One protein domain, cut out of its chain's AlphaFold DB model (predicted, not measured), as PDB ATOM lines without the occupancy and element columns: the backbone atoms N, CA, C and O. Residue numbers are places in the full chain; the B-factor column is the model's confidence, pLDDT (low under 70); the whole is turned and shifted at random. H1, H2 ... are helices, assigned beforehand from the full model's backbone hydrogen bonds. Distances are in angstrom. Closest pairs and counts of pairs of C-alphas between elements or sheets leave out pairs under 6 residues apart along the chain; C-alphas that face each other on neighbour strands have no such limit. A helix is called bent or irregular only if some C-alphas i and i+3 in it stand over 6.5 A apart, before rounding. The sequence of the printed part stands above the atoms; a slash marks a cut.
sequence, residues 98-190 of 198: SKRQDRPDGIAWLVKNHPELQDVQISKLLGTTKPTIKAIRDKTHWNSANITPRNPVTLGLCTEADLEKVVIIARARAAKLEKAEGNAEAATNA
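Overview. This is residues 98 to 190 of the 198 residues of the protein "DUF1013 domain-containing protein" of Methylocystaceae bacterium (UniProt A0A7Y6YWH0). A small compact body of three short helices, H1, H2 and H3, set crosswise to one another, has one long straight helix, H4, that starts beside it and sticks out far beyond it as an arm with residues 176 to 190. H2 packs on H1, on H3 and on the near part of H4, and a long loop, residues 138 to 159, runs round the body from H3 past H1 to the start of H4. The printed part has 93 residues with four named helices, in the order H1, H2, H3, H4 along the chain, and no named strand, and its class is all helix. The whole is loose, with a radius of gyration of the C-alphas of 15.6 A, and elongated, spanning 56 by 30 by 18 A, and much of the length is made by the arm of H4.

Along the chain. The printed part begins at Ser 98, and H1 covers residues 103 to 113, from Arg 103, whose C-alpha is at (3.950, -15.667, 32.473), to Asn 113. It measures 15.4 A from first to last C-alpha. After a tight link of five residues comes H2, residues 119 to 126, which measures 10.4 A from Asp 119 to Leu 126. Another tight link, of three residues, leads to H3, residues 130 to 137, which measures 10.6 A from Lys 130 to Arg 137. Residues 138 to 159 form a long link of 22 residues with no named element. H4, residues 160 to 190, is the longest helix at 31 residues and measures 44.9 A; its C-alpha 160 is at (4.857, -2.164, 41.032) and its C-alpha 190 at (-29.842, 14.446, 17.853). No helix is bent or irregular.

Arrangement. H2 is the hub, touching the three other helices. H2 and H1 touch, and their closest C-alphas, those of Ile 122 and Ile 107, are 7.3 A apart. Their lines stand at a steep tilt of 53 degrees, opposite ways. H2 and H3 touch through the closest C-alphas of Asp 119 and Lys 130, 5.9 A apart, and are about perpendicular at 87 degrees. H1 and H3 touch as well, with the closest C-alphas, those of Ala 108 and Ile 136, 6.5 A apart. They run the same way at a steep tilt of 64 degrees. H4 touches H2 with residues 162 to 166 alone; the closest C-alphas are those of Val 166 and Gln 121, 6.8 A apart. H4 and H2 run opposite ways at a shallow tilt of 9 degrees. This is the one shallow tilt among the four pairs of helices that touch, and the packing is mostly crossed. H1 and H4 are apart, and so are H3 and H4. In H1, H2, H3 and H4 every backbone O i to N i+4 pair is within hydrogen-bond range.

Size, cuts and confidence. The two C-alphas farthest apart are those of Ser 98 and Ala 190, the first and last printed residues, at 57.3 A. Residues 176 to 190, which belong to H4, stand free. Without them the body has 78 residues, spans 34 by 24 by 18 A and has a radius of gyration of 11.7 A. The printed part has no cut, and its one long link is that from H3 to H4. The C-alphas of residues 138 to 159 lie 11 to 20 A from the mean of the C-alphas. The mean pLDDT of the printed part is 87.5. The model's confidence is low, under 70, at residues 182 to 190, and H4 has a mean pLDDT of 79.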
ATOM      1  N   SER A  98      13.401 -19.387  33.721       84.94
ATOM      2  CA  SER A  98      12.704 -19.877  34.918       84.94
ATOM      3  C   SER A  98      11.352 -19.202  35.154       84.94
ATOM      4  O   SER A  98      10.418 -19.848  35.609       84.94
ATOM      5  N   LYS A  99      11.222 -17.923  34.788       84.38
ATOM      6  CA  LYS A  99      10.008 -17.117  34.972       84.38
ATOM      7  C   LYS A  99       9.061 -17.144  33.773       84.38
ATOM      8  O   LYS A  99       7.998 -16.533  33.812       84.38
ATOM      9  N   ARG A 100       9.413 -17.840  32.684       87.44
ATOM     10  CA  ARG A 100       8.551 -17.921  31.488       87.44
ATOM     11  C   ARG A 100       7.310 -18.778  31.718       87.44
ATOM     12  O   ARG A 100       6.281 -18.482  31.119       87.44
ATOM     13  N   GLN A 101       7.403 -19.788  32.585       87.31
ATOM     14  CA  GLN A 101       6.274 -20.650  32.953       87.31
ATOM     15  C   GLN A 101       5.222 -19.903  33.783       87.31
ATOM     16  O   GLN A 101       4.039 -20.168  33.631       87.31
ATOM     17  N   ASP A 102       5.641 -18.905  34.568       91.19
ATOM     18  CA  ASP A 102       4.754 -18.055  35.380       91.19
ATOM     19  C   ASP A 102       4.045 -16.967  34.550       91.19
ATOM     20  O   ASP A 102       3.169 -16.244  35.024       91.19
ATOM     21  N   ARG A 103       4.445 -16.777  33.289       90.88
ATOM     22  CA  ARG A 103       3.950 -15.667  32.473       90.88
ATOM     23  C   ARG A 103       2.467 -15.785  32.095       90.88
ATOM     24  O   ARG A 103       1.791 -14.756  32.148       90.88
ATOM     25  N   PRO A 104       1.935 -16.966  31.723       93.69
ATOM     26  CA  PRO A 104       0.508 -17.135  31.477       93.69
ATOM     27  C   PRO A 104      -0.356 -16.773  32.692       93.69
ATOM     28  O   PRO A 104      -1.380 -16.114  32.524       93.69
ATOM     29  N   ASP A 105       0.106 -17.104  33.899       94.19
ATOM     30  CA  ASP A 105      -0.550 -16.772  35.171       94.19
ATOM     31  C   ASP A 105      -0.640 -15.256  35.389       94.19
ATOM     32  O   ASP A 105      -1.705 -14.726  35.726       94.19
ATOM     33  N   GLY A 106       0.459 -14.542  35.118       94.62
ATOM     34  CA  GLY A 106       0.500 -13.079  35.164       94.62
ATOM     35  C   GLY A 106      -0.405 -12.413  34.124       94.62
ATOM     36  O   GLY A 106      -1.093 -11.438  34.430       94.62
ATOM     37  N   ILE A 107      -0.450 -12.945  32.897       94.38
ATOM     38  CA  ILE A 107      -1.336 -12.435  31.836       94.38
ATOM     39  C   ILE A 107      -2.803 -12.652  32.222       94.38
ATOM     40  O   ILE A 107      -3.604 -11.727  32.100       94.38
ATOM     41  N   ALA A 108      -3.157 -13.839  32.720       95.25
ATOM     42  CA  ALA A 108      -4.520 -14.146  33.143       95.25
ATOM     43  C   ALA A 108      -4.982 -13.241  34.294       95.25
ATOM     44  O   ALA A 108      -6.132 -12.804  34.316       95.25
ATOM     45  N   TRP A 109      -4.080 -12.900  35.220       96.12
ATOM     46  CA  TRP A 109      -4.368 -11.938  36.281       96.12
ATOM     47  C   TRP A 109      -4.610 -10.527  35.742       96.12
ATOM     48  O   TRP A 109      -5.575  -9.890  36.161       96.12
ATOM     49  N   LEU A 110      -3.795 -10.047  34.795       94.81
ATOM     50  CA  LEU A 110      -3.989  -8.727  34.182       94.81
ATOM     51  C   LEU A 110      -5.316  -8.643  33.430       94.81
ATOM     52  O   LEU A 110      -6.061  -7.695  33.630       94.81
ATOM     53  N   VAL A 111      -5.640  -9.654  32.621       93.25
ATOM     54  CA  VAL A 111      -6.904  -9.698  31.867       93.25
ATOM     55  C   VAL A 111      -8.113  -9.731  32.808       93.25
ATOM     56  O   VAL A 111      -9.138  -9.129  32.502       93.25
ATOM     57  N   LYS A 112      -8.001 -10.405  33.961       93.31
ATOM     58  CA  LYS A 112      -9.084 -10.507  34.947       93.31
ATOM     59  C   LYS A 112      -9.276  -9.235  35.782       93.31
ATOM     60  O   LYS A 112     -10.414  -8.862  36.035       93.31
ATOM     61  N   ASN A 113      -8.194  -8.619  36.260       93.94
ATOM     62  CA  ASN A 113      -8.265  -7.494  37.207       93.94
ATOM     63  C   ASN A 113      -8.219  -6.122  36.527       93.94
ATOM     64  O   ASN A 113      -8.687  -5.147  37.105       93.94
ATOM     65  N   HIS A 114      -7.656  -6.051  35.320       92.75
ATOM     66  CA  HIS A 114      -7.489  -4.819  34.558       92.75
ATOM     67  C   HIS A 114      -7.974  -4.998  33.108       92.75
ATOM     68  O   HIS A 114      -7.156  -5.012  32.178       92.75
ATOM     69  N   PRO A 115      -9.295  -5.154  32.888       90.06
ATOM     70  CA  PRO A 115      -9.863  -5.293  31.546       90.06
ATOM     71  C   PRO A 115      -9.615  -4.063  30.655       90.06
ATOM     72  O   PRO A 115      -9.648  -4.184  29.432       90.06
ATOM     73  N   GLU A 116      -9.304  -2.901  31.243       90.31
ATOM     74  CA  GLU A 116      -8.923  -1.676  30.534       90.31
ATOM     75  C   GLU A 116      -7.587  -1.786  29.771       90.31
ATOM     76  O   GLU A 116      -7.278  -0.944  28.921       90.31
ATOM     77  N   LEU A 117      -6.767  -2.804  30.062       91.94
ATOM     78  CA  LEU A 117      -5.461  -2.987  29.435       91.94
ATOM     79  C   LEU A 117      -5.563  -3.541  28.012       91.94
ATOM     80  O   LEU A 117      -6.122  -4.607  27.753       91.94
ATOM     81  N   GLN A 118      -4.892  -2.863  27.081       91.56
ATOM     82  CA  GLN A 118      -4.730  -3.355  25.716       91.56
ATOM     83  C   GLN A 118      -3.601  -4.384  25.617       91.56
ATOM     84  O   GLN A 118      -2.572  -4.283  26.289       91.56
ATOM     85  N   ASP A 119      -3.710  -5.301  24.655       92.06
ATOM     86  CA  ASP A 119      -2.684  -6.318  24.394       92.06
ATOM     87  C   ASP A 119      -1.300  -5.706  24.113       92.06
ATOM     88  O   ASP A 119      -0.271  -6.290  24.445       92.06
ATOM     89  N   VAL A 120      -1.249  -4.496  23.539       90.94
ATOM     90  CA  VAL A 120       0.004  -3.748  23.326       90.94
ATOM     91  C   VAL A 120       0.675  -3.385  24.655       90.94
ATOM     92  O   VAL A 120       1.900  -3.441  24.757       90.94
ATOM     93  N   GLN A 121      -0.108  -3.010  25.667       90.69
ATOM     94  CA  GLN A 121       0.393  -2.650  26.992       90.69
ATOM     95  C   GLN A 121       0.867  -3.895  27.746       90.69
ATOM     96  O   GLN A 121       1.984  -3.901  28.258       90.69
ATOM     97  N   ILE A 122       0.081  -4.976  27.717       91.75
ATOM     98  CA  ILE A 122       0.442  -6.265  28.330       91.75
ATOM     99  C   ILE A 122       1.705  -6.848  27.675       91.75
ATOM    100  O   ILE A 122       2.611  -7.316  28.365       91.75
ATOM    101  N   SER A 123       1.810  -6.767  26.343       91.06
ATOM    102  CA  SER A 123       2.971  -7.236  25.575       91.06
ATOM    103  C   SER A 123       4.257  -6.514  25.983       91.06
ATOM    104  O   SER A 123       5.275  -7.167  26.216       91.06
ATOM    105  N   LYS A 124       4.201  -5.183  26.137       89.00
ATOM    106  CA  LYS A 124       5.341  -4.368  26.584       89.00
ATOM    107  C   LYS A 124       5.700  -4.610  28.052       89.00
ATOM    108  O   LYS A 124       6.886  -4.637  28.369       89.00
ATOM    109  N   LEU A 125       4.701  -4.787  28.918       89.50
ATOM    110  CA  LEU A 125       4.895  -4.962  30.359       89.50
ATOM    111  C   LEU A 125       5.513  -6.323  30.701       89.50
ATOM    112  O   LEU A 125       6.470  -6.382  31.464       89.50
ATOM    113  N   LEU A 126       4.982  -7.410  30.129       89.44
ATOM    114  CA  LEU A 126       5.392  -8.780  30.469       89.44
ATOM    115  C   LEU A 126       6.361  -9.410  29.460       89.44
ATOM    116  O   LEU A 126       6.783 -10.552  29.654       89.44
ATOM    117  N   GLY A 127       6.705  -8.712  28.373       88.44
ATOM    118  CA  GLY A 127       7.621  -9.222  27.348       88.44
ATOM    119  C   GLY A 127       7.068 -10.451  26.618       88.44
ATOM    120  O   GLY A 127       7.768 -11.454  26.461       88.44
ATOM    121  N   THR A 128       5.793 -10.394  26.223       89.38
ATOM    122  CA  THR A 128       5.072 -11.465  25.512       89.38
ATOM    123  C   THR A 128       4.557 -10.992  24.153       89.38
ATOM    124  O   THR A 128       4.605  -9.802  23.844       89.38
ATOM    125  N   THR A 129       4.037 -11.904  23.336       91.50
ATOM    126  CA  THR A 129       3.451 -11.584  22.030       91.50
ATOM    127  C   THR A 129       1.925 -11.462  22.114       91.50
ATOM    128  O   THR A 129       1.274 -12.075  22.962       91.50
ATOM    129  N   LYS A 130       1.332 -10.665  21.214       93.38
ATOM    130  CA  LYS A 130      -0.130 -10.489  21.129       93.38
ATOM    131  C   LYS A 130      -0.890 -11.812  20.917       93.38
ATOM    132  O   LYS A 130      -1.883 -12.006  21.612       93.38
ATOM    133  N   PRO A 131      -0.438 -12.744  20.047       94.06
ATOM    134  CA  PRO A 131      -1.107 -14.036  19.890       94.06
ATOM    135  C   PRO A 131      -1.173 -14.836  21.193       94.06
ATOM    136  O   PRO A 131      -2.204 -15.426  21.490       94.06
ATOM    137  N   THR A 132      -0.114 -14.804  22.011       91.88
ATOM    138  CA  THR A 132      -0.111 -15.473  23.319       91.88
ATOM    139  C   THR A 132      -1.123 -14.849  24.278       91.88
ATOM    140  O   THR A 132      -1.833 -15.577  24.963       91.88
ATOM    141  N   ILE A 133      -1.234 -13.515  24.310       94.31
ATOM    142  CA  ILE A 133      -2.227 -12.818  25.146       94.31
ATOM    143  C   ILE A 133      -3.647 -13.202  24.719       94.31
ATOM    144  O   ILE A 133      -4.465 -13.556  25.568       94.31
ATOM    145  N   LYS A 134      -3.917 -13.196  23.409       94.75
ATOM    146  CA  LYS A 134      -5.214 -13.593  22.858       94.75
ATOM    147  C   LYS A 134      -5.551 -15.049  23.192       94.75
ATOM    148  O   LYS A 134      -6.637 -15.313  23.685       94.75
ATOM    149  N   ALA A 135      -4.601 -15.972  23.037       93.69
ATOM    150  CA  ALA A 135      -4.809 -17.379  23.378       93.69
ATOM    151  C   ALA A 135      -5.142 -17.599  24.866       93.69
ATOM    152  O   ALA A 135      -5.898 -18.503  25.211       93.69
ATOM    153  N   ILE A 136      -4.596 -16.774  25.763       93.62
ATOM    154  CA  ILE A 136      -4.918 -16.835  27.195       93.62
ATOM    155  C   ILE A 136      -6.308 -16.249  27.468       93.62
ATOM    156  O   ILE A 136      -7.068 -16.837  28.234       93.62
ATOM    157  N   ARG A 137      -6.668 -15.138  26.810       91.94
ATOM    158  CA  ARG A 137      -8.003 -14.521  26.900       91.94
ATOM    159  C   ARG A 137      -9.098 -15.479  26.421       91.94
ATOM    160  O   ARG A 137     -10.093 -15.670  27.114       91.94
ATOM    161  N   ASP A 138      -8.851 -16.138  25.295       93.25
ATOM    162  CA  ASP A 138      -9.773 -17.080  24.653       93.25
ATOM    163  C   ASP A 138      -9.690 -18.494  25.266       93.25
ATOM    164  O   ASP A 138     -10.395 -19.402  24.835       93.25
ATOM    165  N   LYS A 139      -8.822 -18.707  26.270       91.06
ATOM    166  CA  LYS A 139      -8.544 -20.008  26.916       91.06
ATOM    167  C   LYS A 139      -8.083 -21.122  25.955       91.06
ATOM    168  O   LYS A 139      -8.142 -22.300  26.299       91.06
ATOM    169  N   THR A 140      -7.559 -20.758  24.788       92.75
ATOM    170  CA  THR A 140      -7.018 -21.663  23.755       92.75
ATOM    171  C   THR A 140      -5.516 -21.923  23.895       92.75
ATOM    172  O   THR A 140      -4.924 -22.643  23.093       92.75
ATOM    173  N   HIS A 141      -4.865 -21.349  24.911       91.06
ATOM    174  CA  HIS A 141      -3.476 -21.663  25.235       91.06
ATOM    175  C   HIS A 141      -3.324 -23.152  25.597       91.06
ATOM    176  O   HIS A 141      -4.129 -23.683  26.355       91.06
ATOM    177  N   TRP A 142      -2.264 -23.812  25.121       89.69
ATOM    178  CA  TRP A 142      -2.040 -25.255  25.327       89.69
ATOM    179  C   TRP A 142      -2.066 -25.686  26.804       89.69
ATOM    180  O   TRP A 142      -2.465 -26.800  27.117       89.69
ATOM    181  N   ASN A 143      -1.660 -24.791  27.710       89.31
ATOM    182  CA  ASN A 143      -1.643 -25.028  29.155       89.31
ATOM    183  C   ASN A 143      -2.837 -24.404  29.901       89.31
ATOM    184  O   ASN A 143      -2.736 -24.162  31.099       89.31
ATOM    185  N   SER A 144      -3.932 -24.052  29.219       89.00
ATOM    186  CA  SER A 144      -5.030 -23.261  29.805       89.00
ATOM    187  C   SER A 144      -5.640 -23.868  31.071       89.00
ATOM    188  O   SER A 144      -6.010 -23.119  31.971       89.00
ATOM    189  N   ALA A 145      -5.676 -25.199  31.178       89.50
ATOM    190  CA  ALA A 145      -6.188 -25.915  32.347       89.50
ATOM    191  C   ALA A 145      -5.388 -25.652  33.638       89.50
ATOM    192  O   ALA A 145      -5.959 -25.700  34.723       89.50
ATOM    193  N   ASN A 146      -4.091 -25.351  33.529       89.94
ATOM    194  CA  ASN A 146      -3.208 -25.151  34.682       89.94
ATOM    195  C   ASN A 146      -2.913 -23.672  34.972       89.94
ATOM    196  O   ASN A 146      -2.139 -23.378  35.880       89.94
ATOM    197  N   ILE A 147      -3.489 -22.736  34.208       91.81
ATOM    198  CA  ILE A 147      -3.240 -21.305  34.403       91.81
ATOM    199  C   ILE A 147      -3.953 -20.836  35.672       91.81
ATOM    200  O   ILE A 147      -5.183 -20.876  35.759       91.81
ATOM    201  N   THR A 148      -3.189 -20.317  36.632       92.75
ATOM    202  CA  THR A 148      -3.729 -19.722  37.860       92.75
ATOM    203  C   THR A 148      -3.496 -18.213  37.867       92.75
ATOM    204  O   THR A 148      -2.349 -17.778  37.869       92.75
ATOM    205  N   PRO A 149      -4.541 -17.364  37.883       93.94
ATOM    206  CA  PRO A 149      -4.344 -15.916  37.880       93.94
ATOM    207  C   PRO A 149      -3.564 -15.451  39.121       93.94
ATOM    208  O   PRO A 149      -4.099 -15.452  40.231       93.94
ATOM    209  N   ARG A 150      -2.312 -15.021  38.937       94.50
ATOM    210  CA  ARG A 150      -1.426 -14.511  39.999       94.50
ATOM    211  C   ARG A 150      -0.842 -13.153  39.627       94.50
ATOM    212  O   ARG A 150      -0.553 -12.895  38.463       94.50
ATOM    213  N   ASN A 151      -0.653 -12.288  40.623       94.44
ATOM    214  CA  ASN A 151      -0.166 -10.929  40.398       94.44
ATOM    215  C   ASN A 151       1.240 -10.949  39.739       94.44
ATOM    216  O   ASN A 151       2.164 -11.551  40.287       94.44
ATOM    217  N   PRO A 152       1.443 -10.292  38.583       92.69
ATOM    218  CA  PRO A 152       2.728 -10.303  37.883       92.69
ATOM    219  C   PRO A 152       3.875  -9.649  38.671       92.69
ATOM    220  O   PRO A 152       5.036  -9.982  38.425       92.69
ATOM    221  N   VAL A 153       3.578  -8.768  39.632       92.94
ATOM    222  CA  VAL A 153       4.580  -8.166  40.525       92.94
ATOM    223  C   VAL A 153       5.094  -9.197  41.526       92.94
ATOM    224  O   VAL A 153       6.304  -9.342  41.686       92.94
ATOM    225  N   THR A 154       4.205  -9.991  42.135       92.00
ATOM    226  CA  THR A 154       4.605 -11.039  43.093       92.00
ATOM    227  C   THR A 154       5.343 -12.190  42.411       92.00
ATOM    228  O   THR A 154       6.231 -12.801  43.002       92.00
ATOM    229  N   LEU A 155       5.042 -12.444  41.134       89.81
ATOM    230  CA  LEU A 155       5.782 -13.389  40.296       89.81
ATOM    231  C   LEU A 155       7.175 -12.875  39.881       89.81
ATOM    232  O   LEU A 155       8.013 -13.667  39.434       89.81
ATOM    233  N   GLY A 156       7.447 -11.575  40.048       89.06
ATOM    234  CA  GLY A 156       8.693 -10.924  39.643       89.06
ATOM    235  C   GLY A 156       8.794 -10.664  38.135       89.06
ATOM    236  O   GLY A 156       9.900 -10.592  37.599       89.06
ATOM    237  N   LEU A 157       7.660 -10.567  37.432       89.38
ATOM    238  CA  LEU A 157       7.605 -10.302  35.989       89.38
ATOM    239  C   LEU A 157       7.659  -8.805  35.667       89.38
ATOM    240  O   LEU A 157       8.213  -8.415  34.640       89.38
ATOM    241  N   CYS A 158       7.102  -7.967  36.541       89.88
ATOM    242  CA  CYS A 158       7.166  -6.512  36.455       89.88
ATOM    243  C   CYS A 158       7.359  -5.890  37.844       89.88
ATOM    244  O   CYS A 158       7.238  -6.558  38.868       89.88
ATOM    245  N   THR A 159       7.700  -4.603  37.882       91.44
ATOM    246  CA  THR A 159       7.755  -3.822  39.126       91.44
ATOM    247  C   THR A 159       6.424  -3.125  39.372       91.44
ATOM    248  O   THR A 159       5.767  -2.731  38.409       91.44
ATOM    249  N   GLU A 160       6.083  -2.878  40.637       91.88
ATOM    250  CA  GLU A 160       4.857  -2.164  41.032       91.88
ATOM    251  C   GLU A 160       4.695  -0.837  40.277       91.88
ATOM    252  O   GLU A 160       3.698  -0.610  39.600       91.88
ATOM    253  N   ALA A 161       5.758  -0.026  40.249       92.44
ATOM    254  CA  ALA A 161       5.762   1.255  39.548       92.44
ATOM    255  C   ALA A 161       5.522   1.144  38.030       92.44
ATOM    256  O   ALA A 161       5.090   2.110  37.408       92.44
ATOM    257  N   ASP A 162       5.833   0.004  37.405       90.69
ATOM    258  CA  ASP A 162       5.568  -0.194  35.974       90.69
ATOM    259  C   ASP A 162       4.121  -0.634  35.743       90.69
ATOM    260  O   ASP A 162       3.492  -0.172  34.790       90.69
ATOM    261  N   LEU A 163       3.586  -1.488  36.622       92.25
ATOM    262  CA  LEU A 163       2.184  -1.889  36.588       92.25
ATOM    263  C   LEU A 163       1.272  -0.672  36.789       92.25
ATOM    264  O   LEU A 163       0.403  -0.419  35.957       92.25
ATOM    265  N   GLU A 164       1.530   0.126  37.823       93.62
ATOM    266  CA  GLU A 164       0.750   1.320  38.149       93.62
ATOM    267  C   GLU A 164       0.734   2.328  36.990       93.62
ATOM    268  O   GLU A 164      -0.333   2.761  36.555       93.62
ATOM    269  N   LYS A 165       1.900   2.639  36.404       92.69
ATOM    270  CA  LYS A 165       1.991   3.535  35.234       92.69
ATOM    271  C   LYS A 165       1.134   3.049  34.074       92.69
ATOM    272  O   LYS A 165       0.434   3.840  33.443       92.69
ATOM    273  N   VAL A 166       1.211   1.758  33.762       91.31
ATOM    274  CA  VAL A 166       0.479   1.175  32.637       91.31
ATOM    275  C   VAL A 166      -1.031   1.207  32.893       91.31
ATOM    276  O   VAL A 166      -1.782   1.549  31.976       91.31
ATOM    277  N   VAL A 167      -1.467   0.943  34.127       92.00
ATOM    278  CA  VAL A 167      -2.875   1.024  34.546       92.00
ATOM    279  C   VAL A 167      -3.394   2.463  34.500       92.00
ATOM    280  O   VAL A 167      -4.454   2.698  33.926       92.00
ATOM    281  N   ILE A 168      -2.648   3.447  35.014       91.75
ATOM    282  CA  ILE A 168      -3.038   4.868  34.959       91.75
ATOM    283  C   ILE A 168      -3.228   5.320  33.507       91.75
ATOM    284  O   ILE A 168      -4.247   5.924  33.170       91.75
ATOM    285  N   ILE A 169      -2.277   4.988  32.626       89.56
ATOM    286  CA  ILE A 169      -2.360   5.324  31.197       89.56
ATOM    287  C   ILE A 169      -3.572   4.644  30.546       89.56
ATOM    288  O   ILE A 169      -4.263   5.263  29.736       89.56
ATOM    289  N   ALA A 170      -3.835   3.379  30.882       89.75
ATOM    290  CA  ALA A 170      -4.973   2.639  30.349       89.75
ATOM    291  C   ALA A 170      -6.312   3.239  30.796       89.75
ATOM    292  O   ALA A 170      -7.166   3.487  29.950       89.75
ATOM    293  N   ARG A 171      -6.461   3.571  32.083       89.56
ATOM    294  CA  ARG A 171      -7.669   4.204  32.632       89.56
ATOM    295  C   ARG A 171      -7.923   5.585  32.045       89.56
ATOM    296  O   ARG A 171      -9.038   5.870  31.623       89.56
ATOM    297  N   ALA A 172      -6.889   6.423  31.950       88.44
ATOM    298  CA  ALA A 172      -7.009   7.742  31.331       88.44
ATOM    299  C   ALA A 172      -7.464   7.644  29.866       88.44
ATOM    300  O   ALA A 172      -8.246   8.467  29.389       88.44
ATOM    301  N   ARG A 173      -6.998   6.615  29.148       87.38
ATOM    302  CA  ARG A 173      -7.426   6.353  27.774       87.38
ATOM    303  C   ARG A 173      -8.850   5.808  27.700       87.38
ATOM    304  O   ARG A 173      -9.594   6.280  26.849       87.38
ATOM    305  N   ALA A 174      -9.220   4.854  28.553       84.12
ATOM    306  CA  ALA A 174     -10.573   4.305  28.613       84.12
ATOM    307  C   ALA A 174     -11.599   5.417  28.878       84.12
ATOM    308  O   ALA A 174     -12.508   5.601  28.080       84.12
ATOM    309  N   ALA A 175     -11.342   6.279  29.868       84.38
ATOM    310  CA  ALA A 175     -12.189   7.436  30.162       84.38
ATOM    311  C   ALA A 175     -12.290   8.436  28.992       84.38
ATOM    312  O   ALA A 175     -13.295   9.129  28.840       84.38
ATOM    313  N   LYS A 176     -11.248   8.551  28.155       83.81
ATOM    314  CA  LYS A 176     -11.290   9.383  26.941       83.81
ATOM    315  C   LYS A 176     -12.125   8.739  25.830       83.81
ATOM    316  O   LYS A 176     -12.775   9.468  25.089       83.81
ATOM    317  N   LEU A 177     -12.081   7.413  25.704       79.94
ATOM    318  CA  LEU A 177     -12.879   6.664  24.730       79.94
ATOM    319  C   LEU A 177     -14.363   6.701  25.102       79.94
ATOM    320  O   LEU A 177     -15.156   7.103  24.265       79.94
ATOM    321  N   GLU A 178     -14.711   6.449  26.365       79.00
ATOM    322  CA  GLU A 178     -16.096   6.537  26.856       79.00
ATOM    323  C   GLU A 178     -16.705   7.931  26.625       79.00
ATOM    324  O   GLU A 178     -17.844   8.061  26.186       79.00
ATOM    325  N   LYS A 179     -15.931   9.003  26.846       74.94
ATOM    326  CA  LYS A 179     -16.379  10.376  26.553       74.94
ATOM    327  C   LYS A 179     -16.563  10.650  25.061       74.94
ATOM    328  O   LYS A 179     -17.406  11.464  24.699       74.94
ATOM    329  N   ALA A 180     -15.753  10.032  24.206       74.25
ATOM    330  CA  ALA A 180     -15.876  10.185  22.761       74.25
ATOM    331  C   ALA A 180     -17.080   9.400  22.219       74.25
ATOM    332  O   ALA A 180     -17.791   9.918  21.363       74.25
ATOM    333  N   GLU A 181     -17.325   8.201  22.749       71.88
ATOM    334  CA  GLU A 181     -18.477   7.361  22.411       71.88
ATOM    335  C   GLU A 181     -19.783   8.014  22.874       71.88
ATOM    336  O   GLU A 181     -20.666   8.218  22.051       71.88
ATOM    337  N   GLY A 182     -19.860   8.502  24.118       67.94
ATOM    338  CA  GLY A 182     -21.046   9.222  24.602       67.94
ATOM    339  C   GLY A 182     -21.343  10.527  23.845       67.94
ATOM    340  O   GLY A 182     -22.501  10.898  23.682       67.94
ATOM    341  N   ASN A 183     -20.318  11.214  23.328       63.81
ATOM    342  CA  ASN A 183     -20.505  12.403  22.489       63.81
ATOM    343  C   ASN A 183     -20.904  12.054  21.043       63.81
ATOM    344  O   ASN A 183     -21.583  12.842  20.392       63.81
ATOM    345  N   ALA A 184     -20.488  10.892  20.534       62.38
ATOM    346  CA  ALA A 184     -20.902  10.398  19.222       62.38
ATOM    347  C   ALA A 184     -22.349   9.887  19.249       62.38
ATOM    348  O   ALA A 184     -23.115  10.211  18.350       62.38
ATOM    349  N   GLU A 185     -22.733   9.170  20.308       59.66
ATOM    350  CA  GLU A 185     -24.082   8.626  20.502       59.66
ATOM    351  C   GLU A 185     -25.119   9.743  20.735       59.66
ATOM    352  O   GLU A 185     -26.223   9.706  20.190       59.66
ATOM    353  N   ALA A 186     -24.735  10.808  21.452       60.47
ATOM    354  CA  ALA A 186     -25.545  12.021  21.583       60.47
ATOM    355  C   ALA A 186     -25.709  12.783  20.254       60.47
ATOM    356  O   ALA A 186     -26.769  13.351  20.003       60.47
ATOM    357  N   ALA A 187     -24.688  12.785  19.389       60.31
ATOM    358  CA  ALA A 187     -24.760  13.427  18.076       60.31
ATOM    359  C   ALA A 187     -25.626  12.637  17.077       60.31
ATOM    360  O   ALA A 187     -26.332  13.255  16.288       60.31
ATOM    361  N   THR A 188     -25.614  11.299  17.128       60.84
ATOM    362  CA  THR A 188     -26.489  10.455  16.293       60.84
ATOM    363  C   THR A 188     -27.951  10.506  16.732       60.84
ATOM    364  O   THR A 188     -28.831  10.592  15.880       60.84
ATOM    365  N   ASN A 189     -28.228  10.540  18.040       60.47
ATOM    366  CA  ASN A 189     -29.608  10.659  18.527       60.47
ATOM    367  C   ASN A 189     -30.207  12.044  18.234       60.47
ATOM    368  O   ASN A 189     -31.396  12.144  17.959       60.47
ATOM    369  N   ALA A 190     -29.391  13.105  18.227       59.00
ATOM    370  CA  ALA A 190     -29.842  14.446  17.853       59.00
ATOM    371  C   ALA A 190     -30.164  14.591  16.352       59.00
ATOM    372  O   ALA A 190     -30.936  15.475  15.993       59.00
TER     373      ALA A 190